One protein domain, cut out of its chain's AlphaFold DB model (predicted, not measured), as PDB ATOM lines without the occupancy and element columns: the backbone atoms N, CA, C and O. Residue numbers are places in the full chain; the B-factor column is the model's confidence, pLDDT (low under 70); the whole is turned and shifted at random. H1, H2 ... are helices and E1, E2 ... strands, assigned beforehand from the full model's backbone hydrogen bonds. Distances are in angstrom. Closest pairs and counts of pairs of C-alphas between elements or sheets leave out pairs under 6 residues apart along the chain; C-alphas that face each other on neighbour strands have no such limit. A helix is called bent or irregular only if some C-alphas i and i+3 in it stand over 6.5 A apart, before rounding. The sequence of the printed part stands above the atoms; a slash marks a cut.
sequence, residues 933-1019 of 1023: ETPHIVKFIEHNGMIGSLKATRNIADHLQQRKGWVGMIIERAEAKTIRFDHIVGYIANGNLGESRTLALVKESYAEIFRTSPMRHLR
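Overview. This is residues 933 to 1019 of the 1023 residues of an uncharacterized protein of Phialocephala subalpina (UniProt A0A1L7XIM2). One strongly twisted sheet of five strands stands in the middle, with H1 and H2 on one side of it and H3, followed by the small H4, on the other. The five residues before E1, 933 to 937, run off at one end of the longest axis. The printed part has 87 residues, with the elements E1, E2, H1, E3, E4, H2, E5, H3 and H4 in that order. The mixed sheet runs E2, E1, E5, E3, E4, where E1 and E5 are parallel and the other neighbours antiparallel, and the class is mixed, helices and strands. The whole is compact, with a radius of gyration of the C-alphas of 12.2 A and spans of 37 by 27 by 20 A.

Arrangement. E1, residues 938 to 943, and E2, residues 948 to 953, form a hairpin, with N 940 and O 951 2.9 A apart. H1, residues 956 to 961, only grazes the sheet. E3, residues 966 to 972, and E4, residues 975 to 979, form the second hairpin, with N 970 and O 977 2.8 A apart. H2, residues 981 to 989, only just touches H1, with 3 pairs of C-alphas within 8 A, the closest being Ala 957 and Val 985 at 6.4 A; they run opposite ways at a shallow tilt of 9 degrees. H2 is on the sheet at a height of 8.7 A, slantwise to E3 at 34 degrees on the local plane. E5, residues 997 to 1003, is antiparallel to E3, with N 969 and O 1000 2.8 A apart, and parallel to E1, with N 941 and O 999 2.9 A apart. E2, H1, E3 and E4, H2, E5 are split strand-helix-strand units, other strands lying between their two strands in the sheet, and both crossovers are right-handed. H3, residues 1004 to 1012, is on the sheet at a height of 7.5 A and runs along E3, at 1 degrees on the local plane. H4, residues 1014 to 1017, only grazes the sheet, and is close to H3 but not clearly touching, the C-alphas of Phe 1010 and His 1017 being 6.8 A apart. H2 and H3 are apart. Each O i to N i+4 pair is within hydrogen-bond range in H1, 3 of 5 are in H2 and 3 of 5 in H3, and H4 is too short for such a pair.

Along the chain. E1 begins at C-alpha 938 (212.099, 269.933, 168.887) and is 16.0 A long; E2 is 16.1 A. E3 is 19.2 A, E4 12.8 A and E5 19.3 A, E5 ending at C-alpha 1003 (200.460, 279.233, 180.399). H2 is 13.9 A and H3 14.2 A; both are irregular, C-alphas 982 and 985 being 7.0 A apart and 1005 and 1008 7.8 A. H1 is 8.7 A, and H4, 5.3 A, ends at C-alpha 1017 (194.524, 268.057, 179.368).

Size, cuts and confidence. The C-alphas farthest apart, of Glu 933 and Ile 1009, are 37.9 A apart. The printed part has no cut and no long link; the link from H2 to E5 is short, and the others are tight. Mean pLDDT of the printed part is 79.5, and it is under 70 at residues 933 to 936, 946 to 947, 994 to 996 and 1019.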
ATOM      1  N   GLU A 933     225.692 268.462 165.974       37.44
ATOM      2  CA  GLU A 933     225.937 269.177 164.706       37.44
ATOM      3  C   GLU A 933     224.775 269.096 163.692       37.44
ATOM      4  O   GLU A 933     224.952 269.382 162.509       37.44
ATOM      5  N   THR A 934     223.557 268.747 164.131       42.66
ATOM      6  CA  THR A 934     222.361 268.756 163.267       42.66
ATOM      7  C   THR A 934     221.192 269.526 163.896       42.66
ATOM      8  O   THR A 934     221.001 269.479 165.115       42.66
ATOM      9  N   PRO A 935     220.383 270.257 163.100       48.75
ATOM     10  CA  PRO A 935     219.283 271.078 163.606       48.75
ATOM     11  C   PRO A 935     218.053 270.222 163.956       48.75
ATOM     12  O   PRO A 935     217.066 270.185 163.216       48.75
ATOM     13  N   HIS A 936     218.114 269.530 165.096       63.50
ATOM     14  CA  HIS A 936     217.015 268.712 165.611       63.50
ATOM     15  C   HIS A 936     215.719 269.529 165.759       63.50
ATOM     16  O   HIS A 936     215.672 270.552 166.444       63.50
ATOM     17  N   ILE A 937     214.640 269.049 165.135       75.19
ATOM     18  CA  ILE A 937     213.310 269.651 165.253       75.19
ATOM     19  C   ILE A 937     212.708 269.235 166.600       75.19
ATOM     20  O   ILE A 937     212.239 268.107 166.762       75.19
ATOM     21  N   VAL A 938     212.694 270.154 167.564       80.75
ATOM     22  CA  VAL A 938     212.099 269.933 168.887       80.75
ATOM     23  C   VAL A 938     210.579 269.944 168.752       80.75
ATOM     24  O   VAL A 938     209.997 270.983 168.432       80.75
ATOM     25  N   LYS A 939     209.938 268.800 169.021       84.12
ATOM     26  CA  LYS A 939     208.481 268.689 169.185       84.12
ATOM     27  C   LYS A 939     208.100 268.921 170.651       84.12
ATOM     28  O   LYS A 939     208.731 268.371 171.550       84.12
ATOM     29  N   PHE A 940     207.083 269.740 170.892       88.00
ATOM     30  CA  PHE A 940     206.599 270.112 172.225       88.00
ATOM     31  C   PHE A 940     205.129 270.544 172.164       88.00
ATOM     32  O   PHE A 940     204.604 270.826 171.090       88.00
ATOM     33  N   ILE A 941     204.453 270.607 173.307       87.44
ATOM     34  CA  ILE A 941     203.022 270.935 173.384       87.44
ATOM     35  C   ILE A 941     202.839 272.323 174.003       87.44
ATOM     36  O   ILE A 941     203.348 272.578 175.089       87.44
ATOM     37  N   GLU A 942     202.084 273.217 173.365       89.19
ATOM     38  CA  GLU A 942     201.595 274.441 174.014       89.19
ATOM     39  C   GLU A 942     200.182 274.217 174.558       89.19
ATOM     40  O   GLU A 942     199.256 273.989 173.778       89.19
ATOM     41  N   HIS A 943     200.002 274.329 175.880       84.81
ATOM     42  CA  HIS A 943     198.693 274.275 176.540       84.81
ATOM     43  C   HIS A 943     198.310 275.648 177.113       84.81
ATOM     44  O   HIS A 943     198.939 276.159 178.047       84.81
ATOM     45  N   ASN A 944     197.261 276.255 176.554       81.81
ATOM     46  CA  ASN A 944     196.865 277.633 176.876       81.81
ATOM     47  C   ASN A 944     195.909 277.761 178.082       81.81
ATOM     48  O   ASN A 944     195.669 278.883 178.530       81.81
ATOM     49  N   GLY A 945     195.387 276.634 178.585       73.62
ATOM     50  CA  GLY A 945     194.353 276.544 179.624       73.62
ATOM     51  C   GLY A 945     193.091 275.798 179.179       73.62
ATOM     52  O   GLY A 945     192.448 275.168 180.013       73.62
ATOM     53  N   MET A 946     192.779 275.832 177.880       68.75
ATOM     54  CA  MET A 946     191.583 275.234 177.266       68.75
ATOM     55  C   MET A 946     191.913 274.154 176.225       68.75
ATOM     56  O   MET A 946     191.180 273.180 176.110       68.75
ATOM     57  N   ILE A 947     192.988 274.344 175.451       69.75
ATOM     58  CA  ILE A 947     193.384 273.486 174.322       69.75
ATOM     59  C   ILE A 947     194.891 273.212 174.404       69.75
ATOM     60  O   ILE A 947     195.677 274.114 174.733       69.75
ATOM     61  N   GLY A 948     195.295 271.975 174.102       77.75
ATOM     62  CA  GLY A 948     196.678 271.610 173.801       77.75
ATOM     63  C   GLY A 948     196.935 271.660 172.293       77.75
ATOM     64  O   GLY A 948     196.096 271.244 171.508       77.75
ATOM     65  N   SER A 949     198.097 272.154 171.871       81.75
ATOM     66  CA  SER A 949     198.512 272.128 170.460       81.75
ATOM     67  C   SER A 949     199.929 271.583 170.341       81.75
ATOM     68  O   SER A 949     200.831 272.059 171.037       81.75
ATOM     69  N   LEU A 950     200.130 270.583 169.480       83.38
ATOM     70  CA  LEU A 950     201.464 270.070 169.179       83.38
ATOM     71  C   LEU A 950     202.202 271.069 168.280       83.38
ATOM     72  O   LEU A 950     201.647 271.580 167.310       83.38
ATOM     73  N   LYS A 951     203.457 271.372 168.609       84.75
ATOM     74  CA  LYS A 951     204.301 272.309 167.862       84.75
ATOM     75  C   LYS A 951     205.699 271.761 167.668       84.75
ATOM     76  O   LYS A 951     206.180 270.928 168.431       84.75
ATOM     77  N   ALA A 952     206.338 272.249 166.617       83.69
ATOM     78  CA  ALA A 952     207.674 271.869 166.203       83.69
ATOM     79  C   ALA A 952     208.492 273.138 165.937       83.69
ATOM     80  O   ALA A 952     208.017 274.041 165.250       83.69
ATOM     81  N   THR A 953     209.717 273.217 166.460       83.12
ATOM     82  CA  THR A 953     210.639 274.329 166.176       83.12
ATOM     83  C   THR A 953     212.059 273.836 165.920       83.12
ATOM     84  O   THR A 953     212.495 272.839 166.490       83.12
ATOM     85  N   ARG A 954     212.791 274.565 165.069       78.81
ATOM     86  CA  ARG A 954     214.243 274.404 164.865       78.81
ATOM     87  C   ARG A 954     215.073 275.266 165.823       78.81
ATOM     88  O   ARG A 954     216.261 275.021 165.971       78.81
ATOM     89  N   ASN A 955     214.461 276.254 166.481       81.00
ATOM     90  CA  ASN A 955     215.083 277.016 167.560       81.00
ATOM     91  C   ASN A 955     214.094 277.167 168.725       81.00
ATOM     92  O   ASN A 955     213.126 277.931 168.662       81.00
ATOM     93  N   ILE A 956     214.332 276.404 169.792       82.19
ATOM     94  CA  ILE A 956     213.515 276.449 171.008       82.19
ATOM     95  C   ILE A 956     213.838 277.680 171.871       82.19
ATOM     96  O   ILE A 956     212.948 278.180 172.549       82.19
ATOM     97  N   ALA A 957     215.057 278.227 171.804       79.50
ATOM     98  CA  ALA A 957     215.445 279.404 172.583       79.50
ATOM     99  C   ALA A 957     214.680 280.662 172.137       79.50
ATOM    100  O   ALA A 957     214.116 281.363 172.978       79.50
ATOM    101  N   ASP A 958     214.577 280.908 170.827       82.69
ATOM    102  CA  ASP A 958     213.811 282.043 170.282       82.69
ATOM    103  C   ASP A 958     212.312 281.905 170.589       82.69
ATOM    104  O   ASP A 958     211.655 282.874 170.975       82.69
ATOM    105  N   HIS A 959     211.773 280.685 170.464       83.50
ATOM    106  CA  HIS A 959     210.372 280.391 170.778       83.50
ATOM    107  C   HIS A 959     210.059 280.667 172.254       83.50
ATOM    108  O   HIS A 959     209.036 281.272 172.574       83.50
ATOM    109  N   LEU A 960     210.967 280.285 173.156       82.00
ATOM    110  CA  LEU A 960     210.868 280.585 174.584       82.00
ATOM    111  C   LEU A 960     210.920 282.102 174.844       82.00
ATOM    112  O   LEU A 960     210.048 282.623 175.540       82.00
ATOM    113  N   GLN A 961     211.852 282.851 174.244       80.12
ATOM    114  CA  GLN A 961     211.940 284.313 174.437       80.12
ATOM    115  C   GLN A 961     210.637 285.059 174.081       80.12
ATOM    116  O   GLN A 961     210.287 286.051 174.727       80.12
ATOM    117  N   GLN A 962     209.878 284.559 173.101       82.62
ATOM    118  CA  GLN A 962     208.589 285.121 172.679       82.62
ATOM    119  C   GLN A 962     207.408 284.762 173.612       82.62
ATOM    120  O   GLN A 962     206.305 285.290 173.447       82.62
ATOM    121  N   ARG A 963     207.606 283.887 174.610       77.75
ATOM    122  CA  ARG A 963     206.553 283.294 175.458       77.75
ATOM    123  C   ARG A 963     206.647 283.698 176.938       77.75
ATOM    124  O   ARG A 963     206.651 282.860 177.836       77.75
ATOM    125  N   LYS A 964     206.632 285.007 177.218       74.44
ATOM    126  CA  LYS A 964     206.482 285.531 178.596       74.44
ATOM    127  C   LYS A 964     205.168 285.042 179.237       74.44
ATOM    128  O   LYS A 964     204.123 285.088 178.591       74.44
ATOM    129  N   GLY A 965     205.219 284.599 180.497       79.25
ATOM    130  CA  GLY A 965     204.060 284.052 181.229       79.25
ATOM    131  C   GLY A 965     203.730 282.583 180.918       79.25
ATOM    132  O   GLY A 965     202.575 282.171 181.045       79.25
ATOM    133  N   TRP A 966     204.719 281.799 180.479       87.62
ATOM    134  CA  TRP A 966     204.608 280.355 180.241       87.62
ATOM    135  C   TRP A 966     205.629 279.586 181.089       87.62
ATOM    136  O   TRP A 966     206.730 280.064 181.353       87.62
ATOM    137  N   VAL A 967     205.253 278.382 181.514       87.94
ATOM    138  CA  VAL A 967     206.008 277.501 182.411       87.94
ATOM    139  C   VAL A 967     206.369 276.223 181.661       87.94
ATOM    140  O   VAL A 967     205.494 275.576 181.086       87.94
ATOM    141  N   GLY A 968     207.648 275.845 181.684       90.38
ATOM    142  CA  GLY A 968     208.108 274.577 181.121       90.38
ATOM    143  C   GLY A 968     207.819 273.399 182.047       90.38
ATOM    144  O   GLY A 968     208.074 273.462 183.254       90.38
ATOM    145  N   MET A 969     207.324 272.304 181.480       91.00
ATOM    146  CA  MET A 969     207.117 271.034 182.171       91.00
ATOM    147  C   MET A 969     207.588 269.868 181.307       91.00
ATOM    148  O   MET A 969     207.348 269.847 180.103       91.00
ATOM    149  N   ILE A 970     208.229 268.885 181.933       90.00
ATOM    150  CA  ILE A 970     208.523 267.587 181.327       90.00
ATOM    151  C   ILE A 970     207.469 266.604 181.827       90.00
ATOM    152  O   ILE A 970     207.294 266.441 183.037       90.00
ATOM    153  N   ILE A 971     206.755 265.985 180.892       85.81
ATOM    154  CA  ILE A 971     205.758 264.953 181.163       85.81
ATOM    155  C   ILE A 971     206.430 263.592 181.008       85.81
ATOM    156  O   ILE A 971     206.991 263.298 179.955       85.81
ATOM    157  N   GLU A 972     206.362 262.766 182.047       83.62
ATOM    158  CA  GLU A 972     206.989 261.444 182.119       83.62
ATOM    159  C   GLU A 972     206.043 260.514 182.889       83.62
ATOM    160  O   GLU A 972     205.665 260.832 184.013       83.62
ATOM    161  N   ARG A 973     205.629 259.385 182.293       77.38
ATOM    162  CA  ARG A 973     204.731 258.391 182.932       77.38
ATOM    163  C   ARG A 973     203.495 259.009 183.624       77.38
ATOM    164  O   ARG A 973     203.139 258.624 184.731       77.38
ATOM    165  N   ALA A 974     202.845 259.966 182.954       72.38
ATOM    166  CA  ALA A 974     201.700 260.750 183.441       72.38
ATOM    167  C   ALA A 974     201.960 261.751 184.596       72.38
ATOM    168  O   ALA A 974     201.032 262.458 184.983       72.38
ATOM    169  N   GLU A 975     203.194 261.908 185.085       80.81
ATOM    170  CA  GLU A 975     203.591 263.017 185.968       80.81
ATOM    171  C   GLU A 975     204.054 264.240 185.158       80.81
ATOM    172  O   GLU A 975     204.650 264.081 184.095       80.81
ATOM    173  N   ALA A 976     203.855 265.463 185.672       86.06
ATOM    174  CA  ALA A 976     204.347 266.705 185.057       86.06
ATOM    175  C   ALA A 976     205.345 267.443 185.974       86.06
ATOM    176  O   ALA A 976     204.964 268.179 186.890       86.06
ATOM    177  N   LYS A 977     206.644 267.268 185.710       88.31
ATOM    178  CA  LYS A 977     207.756 267.839 186.491       88.31
ATOM    179  C   LYS A 977     208.120 269.217 185.938       88.31
ATOM    180  O   LYS A 977     208.289 269.380 184.734       88.31
ATOM    181  N   THR A 978     208.219 270.235 186.795       88.62
ATOM    182  CA  THR A 978     208.469 271.617 186.337       88.62
ATOM    183  C   THR A 978     209.955 271.846 186.077       88.62
ATOM    184  O   THR A 978     210.800 271.491 186.896       88.62
ATOM    185  N   ILE A 979     210.277 272.486 184.955       85.06
ATOM    186  CA  ILE A 979     211.640 272.875 184.595       85.06
ATOM    187  C   ILE A 979     211.739 274.400 184.493       85.06
ATOM    188  O   ILE A 979     210.817 275.075 184.031       85.06
ATOM    189  N   ARG A 980     212.859 274.960 184.964       79.81
ATOM    190  CA  ARG A 980     213.162 276.388 184.799       79.81
ATOM    191  C   ARG A 980     213.264 276.723 183.313       79.81
ATOM    192  O   ARG A 980     213.902 275.997 182.561       79.81
ATOM    193  N   PHE A 981     212.648 277.824 182.900       77.62
ATOM    194  CA  PHE A 981     212.531 278.239 181.497       77.62
ATOM    195  C   PHE A 981     213.909 278.410 180.831       77.62
ATOM    196  O   PHE A 981     214.178 277.902 179.748       77.62
ATOM    197  N   ASP A 982     214.810 279.024 181.589       76.44
ATOM    198  CA  ASP A 982     216.241 279.213 181.370       76.44
ATOM    199  C   ASP A 982     217.069 277.908 181.355       76.44
ATOM    200  O   ASP A 982     218.185 277.905 180.845       76.44
ATOM    201  N   HIS A 983     216.535 276.786 181.849       80.88
ATOM    202  CA  HIS A 983     217.195 275.471 181.827       80.88
ATOM    203  C   HIS A 983     216.693 274.549 180.695       80.88
ATOM    204  O   HIS A 983     217.335 273.534 180.425       80.88
ATOM    205  N   ILE A 984     215.578 274.873 180.018       82.75
ATOM    206  CA  ILE A 984     214.966 274.007 178.986       82.75
ATOM    207  C   ILE A 984     215.953 273.707 177.851       82.75
ATOM    208  O   ILE A 984     216.079 272.557 177.435       82.75
ATOM    209  N   VAL A 985     216.683 274.723 177.380       81.44
ATOM    210  CA  VAL A 985     217.633 274.588 176.263       81.44
ATOM    211  C   VAL A 985     218.750 273.597 176.605       81.44
ATOM    212  O   VAL A 985     219.008 272.685 175.826       81.44
ATOM    213  N   GLY A 986     219.356 273.714 177.793       76.50
ATOM    214  CA  GLY A 986     220.389 272.783 178.264       76.50
ATOM    215  C   GLY A 986     219.851 271.373 178.530       76.50
ATOM    216  O   GLY A 986     220.505 270.390 178.207       76.50
ATOM    217  N   TYR A 987     218.627 271.248 179.046       80.56
ATOM    218  CA  TYR A 987     217.998 269.943 179.272       80.56
ATOM    219  C   TYR A 987     217.779 269.166 177.963       80.56
ATOM    220  O   TYR A 987     218.038 267.962 177.921       80.56
ATOM    221  N   ILE A 988     217.363 269.859 176.893       80.19
ATOM    222  CA  ILE A 988     217.233 269.296 175.539       80.19
ATOM    223  C   ILE A 988     218.612 268.987 174.939       80.19
ATOM    224  O   ILE A 988     218.801 267.893 174.417       80.19
ATOM    225  N   ALA A 989     219.571 269.918 175.028       73.81
ATOM    226  CA  ALA A 989     220.918 269.742 174.475       73.81
ATOM    227  C   ALA A 989     221.645 268.527 175.081       73.81
ATOM    228  O   ALA A 989     222.269 267.762 174.355       73.81
ATOM    229  N   ASN A 990     221.470 268.290 176.385       75.25
ATOM    230  CA  ASN A 990     222.007 267.131 177.101       75.25
ATOM    231  C   ASN A 990     221.206 265.826 176.843       75.25
ATOM    232  O   ASN A 990     221.284 264.892 177.637       75.25
ATOM    233  N   GLY A 991     220.375 265.761 175.793       70.56
ATOM    234  CA  GLY A 991     219.669 264.546 175.362       70.56
ATOM    235  C   GLY A 991     218.552 264.039 176.286       70.56
ATOM    236  O   GLY A 991     217.994 262.974 176.037       70.56
ATOM    237  N   ASN A 992     218.174 264.773 177.340       73.50
ATOM    238  CA  ASN A 992     217.256 264.262 178.374       73.50
ATOM    239  C   ASN A 992     215.793 264.104 177.917       73.50
ATOM    240  O   ASN A 992     214.975 263.583 178.682       73.50
ATOM    241  N   LEU A 993     215.462 264.551 176.702       76.25
ATOM    242  CA  LEU A 993     214.139 264.471 176.079       76.25
ATOM    243  C   LEU A 993     214.040 263.252 175.136       76.25
ATOM    244  O   LEU A 993     213.858 263.398 173.930       76.25
ATOM    245  N   GLY A 994     214.217 262.051 175.695       66.69
ATOM    246  CA  GLY A 994     214.016 260.787 174.976       66.69
ATOM    247  C   GLY A 994     212.535 260.455 174.740       66.69
ATOM    248  O   GLY A 994     211.647 261.133 175.251       66.69
ATOM    249  N   GLU A 995     212.264 259.368 174.012       62.34
ATOM    250  CA  GLU A 995     210.927 258.988 173.505       62.34
ATOM    251  C   GLU A 995     209.815 258.895 174.568       62.34
ATOM    252  O   GLU A 995     208.639 259.083 174.266       62.34
ATOM    253  N   SER A 996     210.174 258.641 175.828       69.25
ATOM    254  CA  SER A 996     209.251 258.537 176.967       69.25
ATOM    255  C   SER A 996     208.940 259.870 177.671       69.25
ATOM    256  O   SER A 996     208.231 259.870 178.683       69.25
ATOM    257  N   ARG A 997     209.471 261.001 177.175       82.69
ATOM    258  CA  ARG A 997     209.399 262.324 177.816       82.69
ATOM    259  C   ARG A 997     208.936 263.419 176.861       82.69
ATOM    260  O   ARG A 997     209.639 263.781 175.924       82.69
ATOM    261  N   THR A 998     207.805 264.044 177.176       84.94
ATOM    262  CA  THR A 998     207.226 265.119 176.355       84.94
ATOM    263  C   THR A 998     207.420 266.481 177.013       84.94
ATOM    264  O   THR A 998     207.023 266.683 178.160       84.94
ATOM    265  N   LEU A 999     207.978 267.451 176.283       89.69
ATOM    266  CA  LEU A 999     208.020 268.848 176.720       89.69
ATOM    267  C   LEU A 999     206.648 269.500 176.511       89.69
ATOM    268  O   LEU A 999     206.119 269.508 175.398       89.69
ATOM    269  N   ALA A1000     206.106 270.113 177.561       89.81
ATOM    270  CA  ALA A1000     204.959 271.006 177.484       89.81
ATOM    271  C   ALA A1000     205.322 272.410 177.985       89.81
ATOM    272  O   ALA A1000     205.975 272.577 179.016       89.81
ATOM    273  N   LEU A1001     204.857 273.428 177.266       90.94
ATOM    274  CA  LEU A1001     204.812 274.811 177.717       90.94
ATOM    275  C   LEU A1001     203.367 275.114 178.116       90.94
ATOM    276  O   LEU A1001     202.460 275.087 177.282       90.94
ATOM    277  N   VAL A1002     203.145 275.404 179.395       89.31
ATOM    278  CA  VAL A1002     201.815 275.666 179.959       89.31
ATOM    279  C   VAL A1002     201.728 277.133 180.359       89.31
ATOM    280  O   VAL A1002     202.613 277.632 181.052       89.31
ATOM    281  N   LYS A1003     200.672 277.845 179.955       89.31
ATOM    282  CA  LYS A1003     200.460 279.233 180.399       89.31
ATOM    283  C   LYS A1003     200.347 279.283 181.931       89.31
ATOM    284  O   LYS A1003     199.592 278.512 182.520       89.31
ATOM    285  N   GLU A1004     201.086 280.190 182.574       86.69
ATOM    286  CA  GLU A1004     201.367 280.168 184.021       86.69
ATOM    287  C   GLU A1004     200.112 280.094 184.908       86.69
ATOM    288  O   GLU A1004     200.075 279.316 185.860       86.69
ATOM    289  N   SER A1005     199.042 280.803 184.530       86.94
ATOM    290  CA  SER A1005     197.741 280.799 185.219       86.94
ATOM    291  C   SER A1005     197.057 279.425 185.312       86.94
ATOM    292  O   SER A1005     196.141 279.261 186.108       86.94
ATOM    293  N   TYR A1006     197.486 278.445 184.512       86.25
ATOM    294  CA  TYR A1006     196.943 277.082 184.481       86.25
ATOM    295  C   TYR A1006     197.967 276.020 184.913       86.25
ATOM    296  O   TYR A1006     197.671 274.827 184.864       86.25
ATOM    297  N   ALA A1007     199.166 276.429 185.347       85.69
ATOM    298  CA  ALA A1007     200.265 275.515 185.652       85.69
ATOM    299  C   ALA A1007     199.948 274.549 186.811       85.69
ATOM    300  O   ALA A1007     200.257 273.367 186.709       85.69
ATOM    301  N   GLU A1008     199.310 275.014 187.892       84.56
ATOM    302  CA  GLU A1008     198.928 274.127 189.007       84.56
ATOM    303  C   GLU A1008     197.849 273.116 188.581       84.56
ATOM    304  O   GLU A1008     197.995 271.921 188.829       84.56
ATOM    305  N   ILE A1009     196.818 273.565 187.855       83.44
ATOM    306  CA  ILE A1009     195.723 272.708 187.367       83.44
ATOM    307  C   ILE A1009     196.279 271.620 186.439       83.44
ATOM    308  O   ILE A1009     196.032 270.437 186.667       83.44
ATOM    309  N   PHE A1010     197.117 271.994 185.465       84.31
ATOM    310  CA  PHE A1010     197.717 271.050 184.519       84.31
ATOM    311  C   PHE A1010     198.541 269.954 185.215       84.31
ATOM    312  O   PHE A1010     198.489 268.803 184.790       84.31
ATOM    313  N   ARG A1011     199.245 270.263 186.318       83.44
ATOM    314  CA  ARG A1011     199.992 269.251 187.094       83.44
ATOM    315  C   ARG A1011     199.103 268.212 187.771       83.44
ATOM    316  O   ARG A1011     199.545 267.080 187.926       83.44
ATOM    317  N   THR A1012     197.880 268.562 188.174       82.69
ATOM    318  CA  THR A1012     196.989 267.613 188.870       82.69
ATOM    319  C   THR A1012     196.423 266.519 187.965       82.69
ATOM    320  O   THR A1012     195.965 265.494 188.465       82.69
ATOM    321  N   SER A1013     196.412 266.714 186.642       80.56
ATOM    322  CA  SER A1013     195.891 265.739 185.674       80.56
ATOM    323  C   SER A1013     196.414 266.015 184.252       80.56
ATOM    324  O   SER A1013     195.610 266.265 183.349       80.56
ATOM    325  N   PRO A1014     197.736 265.965 183.990       81.00
ATOM    326  CA  PRO A1014     198.285 266.354 182.687       81.00
ATOM    327  C   PRO A1014     197.691 265.500 181.561       81.00
ATOM    328  O   PRO A1014     197.232 266.037 180.557       81.00
ATOM    329  N   MET A1015     197.541 264.187 181.771       79.62
ATOM    330  CA  MET A1015     196.912 263.283 180.798       79.62
ATOM    331  C   MET A1015     195.431 263.583 180.510       79.62
ATOM    332  O   MET A1015     194.927 263.137 179.485       79.62
ATOM    333  N   ARG A1016     194.716 264.340 181.359       77.62
ATOM    334  CA  ARG A1016     193.350 264.814 181.060       77.62
ATOM    335  C   ARG A1016     193.382 265.985 180.079       77.62
ATOM    336  O   ARG A1016     192.593 266.005 179.141       77.62
ATOM    337  N   HIS A1017     194.314 266.917 180.266       70.88
ATOM    338  CA  HIS A1017     194.524 268.057 179.368       70.88
ATOM    339  C   HIS A1017     195.142 267.644 178.022       70.88
ATOM    340  O   HIS A1017     194.853 268.247 176.995       70.88
ATOM    341  N   LEU A1018     195.940 266.574 178.009       70.06
ATOM    342  CA  LEU A1018     196.588 266.029 176.811       70.06
ATOM    343  C   LEU A1018     195.671 265.127 175.956       70.06
ATOM    344  O   LEU A1018     196.076 264.715 174.876       70.06
ATOM    345  N   ARG A1019     194.435 264.834 176.396       62.16
ATOM    346  CA  ARG A1019     193.414 264.150 175.567       62.16
ATOM    347  C   ARG A1019     192.765 265.062 174.521       62.16
ATOM    348  O   ARG A1019     192.110 264.555 173.620       62.16
TER     349      ARG A1019